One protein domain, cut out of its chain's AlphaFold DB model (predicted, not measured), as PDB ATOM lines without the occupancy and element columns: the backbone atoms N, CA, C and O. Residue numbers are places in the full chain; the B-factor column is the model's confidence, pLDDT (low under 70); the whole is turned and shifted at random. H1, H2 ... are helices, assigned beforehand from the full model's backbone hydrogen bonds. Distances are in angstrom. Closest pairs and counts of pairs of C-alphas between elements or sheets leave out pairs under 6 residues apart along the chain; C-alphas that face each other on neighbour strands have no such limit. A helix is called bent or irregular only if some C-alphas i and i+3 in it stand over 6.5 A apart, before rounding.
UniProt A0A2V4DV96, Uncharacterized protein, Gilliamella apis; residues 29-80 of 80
ATOM      1  N   ARG A  29      31.371 -31.705 -33.260       85.31
ATOM      2  CA  ARG A  29      31.137 -30.463 -34.023       85.31
ATOM      3  C   ARG A  29      30.075 -30.671 -35.110       85.31
ATOM      4  O   ARG A  29      29.269 -29.768 -35.318       85.31
ATOM      5  N   SER A  30      30.066 -31.838 -35.751       87.62
ATOM      6  CA  SER A  30      29.083 -32.217 -36.768       87.62
ATOM      7  C   SER A  30      27.679 -32.290 -36.177       87.62
ATOM      8  O   SER A  30      26.790 -31.605 -36.678       87.62
ATOM      9  N   ASN A  31      27.500 -32.979 -35.045       87.06
ATOM     10  CA  ASN A  31      26.198 -33.104 -34.381       87.06
ATOM     11  C   ASN A  31      25.672 -31.751 -33.908       87.06
ATOM     12  O   ASN A  31      24.511 -31.413 -34.130       87.06
ATOM     13  N   ARG A  32      26.545 -30.926 -33.320       88.50
ATOM     14  CA  ARG A  32      26.178 -29.567 -32.902       88.50
ATOM     15  C   ARG A  32      25.750 -28.702 -34.081       88.50
ATOM     16  O   ARG A  32      24.790 -27.943 -33.967       88.50
ATOM     17  N   ARG A  33      26.455 -28.808 -35.210       88.00
ATOM     18  CA  ARG A  33      26.121 -28.071 -36.431       88.00
ATOM     19  C   ARG A  33      24.807 -28.561 -37.031       88.00
ATOM     20  O   ARG A  33      23.992 -27.729 -37.396       88.00
ATOM     21  N   TYR A  34      24.588 -29.871 -37.090       89.31
ATOM     22  CA  TYR A  34      23.347 -30.452 -37.597       89.31
ATOM     23  C   TYR A  34      22.148 -30.042 -36.734       89.31
ATOM     24  O   TYR A  34      21.163 -29.531 -37.261       89.31
ATOM     25  N   LEU A  35      22.263 -30.138 -35.400       89.06
ATOM     26  CA  LEU A  35      21.197 -29.695 -34.499       89.06
ATOM     27  C   LEU A  35      20.883 -28.206 -34.693       89.06
ATOM     28  O   LEU A  35      19.719 -27.829 -34.723       89.06
ATOM     29  N   ARG A  36      21.900 -27.352 -34.857       88.19
ATOM     30  CA  ARG A  36      21.718 -25.901 -35.015       88.19
ATOM     31  C   ARG A  36      21.193 -25.488 -36.392       88.19
ATOM     32  O   ARG A  36      20.312 -24.642 -36.468       88.19
ATOM     33  N   ASP A  37      21.783 -26.016 -37.458       87.88
ATOM     34  CA  ASP A  37      21.566 -25.522 -38.823       87.88
ATOM     35  C   ASP A  37      20.423 -26.267 -39.527       87.88
ATOM     36  O   ASP A  37      19.786 -25.697 -40.409       87.88
ATOM     37  N   VAL A  38      20.154 -27.521 -39.139       89.31
ATOM     38  CA  VAL A  38      19.146 -28.380 -39.782       89.31
ATOM     39  C   VAL A  38      17.932 -28.563 -38.879       89.31
ATOM     40  O   VAL A  38      16.826 -28.201 -39.266       89.31
ATOM     41  N   LEU A  39      18.123 -29.069 -37.656       89.75
ATOM     42  CA  LEU A  39      16.995 -29.413 -36.783       89.75
ATOM     43  C   LEU A  39      16.365 -28.185 -36.120       89.75
ATOM     44  O   LEU A  39      15.146 -28.054 -36.124       89.75
ATOM     45  N   ALA A  40      17.152 -27.248 -35.589       88.75
ATOM     46  CA  ALA A  40      16.612 -26.120 -34.833       88.75
ATOM     47  C   ALA A  40      15.613 -25.263 -35.633       88.75
ATOM     48  O   ALA A  40      14.584 -24.913 -35.059       88.75
ATOM     49  N   PRO A  41      15.821 -24.939 -36.926       90.00
ATOM     50  CA  PRO A  41      14.806 -24.248 -37.724       90.00
ATOM     51  C   PRO A  41      13.496 -25.037 -37.857       90.00
ATOM     52  O   PRO A  41      12.423 -24.449 -37.743       90.00
ATOM     53  N   ILE A  42      13.577 -26.358 -38.049       91.06
ATOM     54  CA  ILE A  42      12.411 -27.246 -38.196       91.06
ATOM     55  C   ILE A  42      11.626 -27.309 -36.880       91.06
ATOM     56  O   ILE A  42      10.413 -27.111 -36.862       91.06
ATOM     57  N   ILE A  43      12.331 -27.511 -35.767       91.31
ATOM     58  CA  ILE A  43      11.737 -27.582 -34.428       91.31
ATOM     59  C   ILE A  43      11.117 -26.231 -34.054       91.31
ATOM     60  O   ILE A  43       9.989 -26.175 -33.573       91.31
ATOM     61  N   LYS A  44      11.801 -25.112 -34.334       90.81
ATOM     62  CA  LYS A  44      11.238 -23.768 -34.123       90.81
ATOM     63  C   LYS A  44       9.944 -23.578 -34.904       90.81
ATOM     64  O   LYS A  44       8.979 -23.080 -34.334       90.81
ATOM     65  N   TRP A  45       9.904 -24.004 -36.164       90.44
ATOM     66  CA  TRP A  45       8.690 -23.927 -36.969       90.44
ATOM     67  C   TRP A  45       7.546 -24.759 -36.368       90.44
ATOM     68  O   TRP A  45       6.429 -24.259 -36.278       90.44
ATOM     69  N   HIS A  46       7.831 -25.963 -35.859       91.12
ATOM     70  CA  HIS A  46       6.840 -26.807 -35.175       91.12
ATOM     71  C   HIS A  46       6.195 -26.123 -33.960       91.12
ATOM     72  O   HIS A  46       4.984 -26.211 -33.771       91.12
ATOM     73  N   PHE A  47       6.982 -25.393 -33.167       89.75
ATOM     74  CA  PHE A  47       6.500 -24.648 -31.997       89.75
ATOM     75  C   PHE A  47       6.068 -23.202 -32.313       89.75
ATOM     76  O   PHE A  47       5.947 -22.388 -31.398       89.75
ATOM     77  N   ASN A  48       5.847 -22.850 -33.589       90.44
ATOM     78  CA  ASN A  48       5.499 -21.490 -34.030       90.44
ATOM     79  C   ASN A  48       6.471 -20.401 -33.527       90.44
ATOM     80  O   ASN A  48       6.074 -19.274 -33.223       90.44
ATOM     81  N   LYS A  49       7.763 -20.729 -33.441       86.94
ATOM     82  CA  LYS A  49       8.826 -19.802 -33.051       86.94
ATOM     83  C   LYS A  49       9.509 -19.171 -34.253       86.94
ATOM     84  O   LYS A  49       9.742 -19.793 -35.286       86.94
ATOM     85  N   THR A  50       9.926 -17.928 -34.065       85.31
ATOM     86  CA  THR A  50      10.778 -17.201 -35.007       85.31
ATOM     87  C   THR A  50      12.238 -17.645 -34.896       85.31
ATOM     88  O   THR A  50      12.671 -18.202 -33.886       85.31
ATOM     89  N   SER A  51      13.044 -17.347 -35.918       78.00
ATOM     90  CA  SER A  51      14.482 -17.649 -35.932       78.00
ATOM     91  C   SER A  51      15.250 -17.013 -34.764       78.00
ATOM     92  O   SER A  51      16.214 -17.613 -34.285       78.00
ATOM     93  N   ALA A  52      14.793 -15.854 -34.277       80.44
ATOM     94  CA  ALA A  52      15.369 -15.133 -33.142       80.44
ATOM     95  C   ALA A  52      15.009 -15.742 -31.776       80.44
ATOM     96  O   ALA A  52      15.706 -15.503 -30.794       80.44
ATOM     97  N   GLN A  53      13.939 -16.535 -31.690       83.38
ATOM     98  CA  GLN A  53      13.545 -17.185 -30.444       83.38
ATOM     99  C   GLN A  53      14.384 -18.436 -30.184       83.38
ATOM    100  O   GLN A  53      14.783 -19.157 -31.102       83.38
ATOM    101  N   HIS A  54      14.656 -18.688 -28.908       84.50
ATOM    102  CA  HIS A  54      15.412 -19.846 -28.451       84.50
ATOM    103  C   HIS A  54      14.460 -21.033 -28.241       84.50
ATOM    104  O   HIS A  54      13.287 -20.841 -27.904       84.50
ATOM    105  N   LEU A  55      14.964 -22.249 -28.466       86.31
ATOM    106  CA  LEU A  55      14.270 -23.478 -28.068       86.31
ATOM    107  C   LEU A  55      14.634 -23.786 -26.626       86.31
ATOM    108  O   LEU A  55      15.755 -23.514 -26.213       86.31
ATOM    109  N   THR A  56      13.715 -24.350 -25.867       88.19
ATOM    110  CA  THR A  56      14.003 -24.907 -24.544       88.19
ATOM    111  C   THR A  56      14.446 -26.362 -24.658       88.19
ATOM    112  O   THR A  56      14.229 -27.012 -25.682       88.19
ATOM    113  N   TRP A  57      15.080 -26.878 -23.606       87.00
ATOM    114  CA  TRP A  57      15.382 -28.309 -23.514       87.00
ATOM    115  C   TRP A  57      14.111 -29.158 -23.564       87.00
ATOM    116  O   TRP A  57      14.113 -30.175 -24.241       87.00
ATOM    117  N   GLU A  58      13.027 -28.717 -22.918       87.62
ATOM    118  CA  GLU A  58      11.732 -29.412 -22.956       87.62
ATOM    119  C   GLU A  58      11.163 -29.491 -24.376       87.62
ATOM    120  O   GLU A  58      10.732 -30.555 -24.793       87.62
ATOM    121  N   GLU A  59      11.220 -28.408 -25.155       89.94
ATOM    122  CA  GLU A  59      10.748 -28.418 -26.551       89.94
ATOM    123  C   GLU A  59      11.588 -29.341 -27.441       89.94
ATOM    124  O   GLU A  59      11.068 -29.974 -28.360       89.94
ATOM    125  N   LEU A  60      12.892 -29.432 -27.177       89.00
ATOM    126  CA  LEU A  60      13.768 -30.372 -27.870       89.00
ATOM    127  C   LEU A  60      13.502 -31.820 -27.465       89.00
ATOM    128  O   LEU A  60      13.439 -32.667 -28.350       89.00
ATOM    129  N   ASP A  61      13.329 -32.090 -26.171       89.56
ATOM    130  CA  ASP A  61      12.998 -33.419 -25.650       89.56
ATOM    131  C   ASP A  61      11.615 -33.863 -26.185       89.56
ATOM    132  O   ASP A  61      11.493 -34.951 -26.740       89.56
ATOM    133  N   GLU A  62      10.598 -32.993 -26.155       91.44
ATOM    134  CA  GLU A  62       9.257 -33.277 -26.694       91.44
ATOM    135  C   GLU A  62       9.297 -33.575 -28.200       91.44
ATOM    136  O   GLU A  62       8.645 -34.504 -28.687       91.44
ATOM    137  N   TYR A  63      10.060 -32.789 -28.963       92.00
ATOM    138  CA  TYR A  63      10.184 -33.013 -30.399       92.00
ATOM    139  C   TYR A  63      10.984 -34.283 -30.715       92.00
ATOM    140  O   TYR A  63      10.655 -34.994 -31.665       92.00
ATOM    141  N   HIS A  64      12.011 -34.586 -29.918       91.19
ATOM    142  CA  HIS A  64      12.801 -35.813 -30.023       91.19
ATOM    143  C   HIS A  64      11.949 -37.062 -29.786       91.19
ATOM    144  O   HIS A  64      12.002 -37.986 -30.595       91.19
ATOM    145  N   GLU A  65      11.090 -37.052 -28.764       90.69
ATOM    146  CA  GLU A  65      10.163 -38.154 -28.480       90.69
ATOM    147  C   GLU A  65       9.129 -38.357 -29.595       90.69
ATOM    148  O   GLU A  65       8.789 -39.492 -29.936       90.69
ATOM    149  N   LYS A  66       8.630 -37.266 -30.193       91.88
ATOM    150  CA  LYS A  66       7.631 -37.327 -31.273       91.88
ATOM    151  C   LYS A  66       8.219 -37.719 -32.626       91.88
ATOM    152  O   LYS A  66       7.531 -38.363 -33.419       91.88
ATOM    153  N   PHE A  67       9.459 -37.322 -32.911       90.56
ATOM    154  CA  PHE A  67      10.095 -37.501 -34.219       90.56
ATOM    155  C   PHE A  67      11.517 -38.078 -34.117       90.56
ATOM    156  O   PHE A  67      12.455 -37.478 -34.653       90.56
ATOM    157  N   PRO A  68      11.709 -39.255 -33.496       88.50
ATOM    158  CA  PRO A  68      13.042 -39.811 -33.252       88.50
ATOM    159  C   PRO A  68      13.832 -40.073 -34.545       88.50
ATOM    160  O   PRO A  68      15.049 -39.904 -34.569       88.50
ATOM    161  N   SER A  69      13.148 -40.393 -35.650       88.06
ATOM    162  CA  SER A  69      13.774 -40.648 -36.956       88.06
ATOM    163  C   SER A  69      14.529 -39.442 -37.526       88.06
ATOM    164  O   SER A  69      15.522 -39.616 -38.226       88.06
ATOM    165  N   LEU A  70      14.114 -38.213 -37.195       86.31
ATOM    166  CA  LEU A  70      14.817 -36.996 -37.622       86.31
ATOM    167  C   LEU A  70      16.171 -36.819 -36.918       86.31
ATOM    168  O   LEU A  70      17.003 -36.036 -37.371       86.31
ATOM    169  N   PHE A  71      16.403 -37.541 -35.822       88.25
ATOM    170  CA  PHE A  71      17.635 -37.469 -35.043       88.25
ATOM    171  C   PHE A  71      18.580 -38.645 -35.315       88.25
ATOM    172  O   PHE A  71      19.717 -38.605 -34.856       88.25
ATOM    173  N   GLU A  72      18.182 -39.650 -36.105       86.31
ATOM    174  CA  GLU A  72      19.061 -40.767 -36.504       86.31
ATOM    175  C   GLU A  72      20.324 -40.289 -37.230       86.31
ATOM    176  O   GLU A  72      21.395 -40.886 -37.119       86.31
ATOM    177  N   ASP A  73      20.229 -39.180 -37.964       83.88
ATOM    178  CA  ASP A  73      21.380 -38.597 -38.650       83.88
ATOM    179  C   ASP A  73      22.453 -38.111 -37.665       83.88
ATOM    180  O   ASP A  73      23.638 -38.142 -37.994       83.88
ATOM    181  N   LEU A  74      22.084 -37.743 -36.431       84.56
ATOM    182  CA  LEU A  74      23.055 -37.418 -35.380       84.56
ATOM    183  C   LEU A  74      23.869 -38.642 -34.943       84.56
ATOM    184  O   LEU A  74      25.007 -38.482 -34.506       84.56
ATOM    185  N   GLU A  75      23.321 -39.853 -35.057       80.44
ATOM    186  CA  GLU A  75      24.051 -41.094 -34.765       80.44
ATOM    187  C   GLU A  75      24.995 -41.462 -35.914       80.44
ATOM    188  O   GLU A  75      26.126 -41.900 -35.698       80.44
ATOM    189  N   LYS A  76      24.556 -41.243 -37.158       75.38
ATOM    190  CA  LYS A  76      25.345 -41.540 -38.365       75.38
ATOM    191  C   LYS A  76      26.536 -40.598 -38.525       75.38
ATOM    192  O   LYS A  76      27.592 -41.031 -38.972       75.38
ATOM    193  N   LEU A  77      26.383 -39.332 -38.130       70.25
ATOM    194  CA  LEU A  77      27.436 -38.313 -38.195       70.25
ATOM    195  C   LEU A  77      28.621 -38.570 -37.254       70.25
ATOM    196  O   LEU A  77      29.642 -37.900 -37.401       70.25
ATOM    197  N   ASP A  78      28.489 -39.493 -36.301       58.81
ATOM    198  CA  ASP A  78      29.581 -39.875 -35.401       58.81
ATOM    199  C   ASP A  78      30.348 -41.124 -35.861       58.81
ATOM    200  O   ASP A  78      31.478 -41.347 -35.444       58.81
ATOM    201  N   ASN A  79      29.746 -41.926 -36.743       55.16
ATOM    202  CA  ASN A  79      30.310 -43.185 -37.234       55.16
ATOM    203  C   ASN A  79      31.095 -43.037 -38.554       55.16
ATOM    204  O   ASN A  79      31.410 -44.046 -39.187       55.16
ATOM    205  N   ASN A  80      31.389 -41.806 -38.987       45.59
ATOM    206  CA  ASN A  80      32.037 -41.493 -40.266       45.59
ATOM    207  C   ASN A  80      33.125 -40.430 -40.086       45.59
ATOM    208  O   ASN A  80      34.204 -40.580 -40.699       45.59
TER     209      ASN A  80
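This is residues 29 to 80 of the 80 residues of an uncharacterized protein of Gilliamella apis (UniProt A0A2V4DV96). A long, kinked helix, H1, has the shorter H3 running back side by side with its first half, while H2 crosses between them near the other end, about perpendicular to both. A loop, residues 47 to 56, leads from H1 to H2, and residues 77 to 80 make a short tail after H3. The printed part has 52 residues with three named helices, in the order H1, H2, H3, and no named strand; the class is all helix. It is compact, with a radius of gyration of the C-alphas of 11.1 A, and elongated, spanning 33 by 21 by 15 A.

H1, residues 29 to 46, begins at C-alpha 29 (31.137, -30.463, -34.023) and measures 24.6 A. It has a kink of 36 degrees near residue 40, yet is neither bent nor irregular, but only just: C-alphas 37 and 40 are 6.4 A apart. H2, residues 57 to 66, measures 14.2 A. H3, residues 68 to 76, measures 13.4 A and ends at C-alpha 76 (25.345, -41.540, -38.365). It is only just irregular, with C-alphas 70 and 73 6.8 A apart.

H1 touches H3 with residues 31 to 39 alone; the closest C-alphas, of Asn 31 and Leu 74, are 5.4 A apart. They run opposite ways at a shallow tilt of 14 degrees. H1, with residue 43 alone, only just touches H2, with 3 pairs of C-alphas within 8 A; the closest, of Ile 43 and Tyr 63, are 6.9 A apart. These two are about perpendicular, at 81 degrees. H2 and H3 are close but not clearly touching, the closest C-alphas, of His 64 and Phe 71, being 7.2 A apart; they are about perpendicular, at 78 degrees. In H2 every O i to N i+4 pair is within hydrogen-bond range; in H1 10 of 14 are, and in H3 2 of 5, beside 5 of 6 O i to N i+3 pairs.

The two C-alphas farthest apart, of Asn 48 and Asn 80, are 33.8 A apart. The printed part has no cut. The link from H1 to H2 is short and that from H2 to H3 is tight. The mean pLDDT of the printed part is 85.4; residues 78 to 80 are under 70.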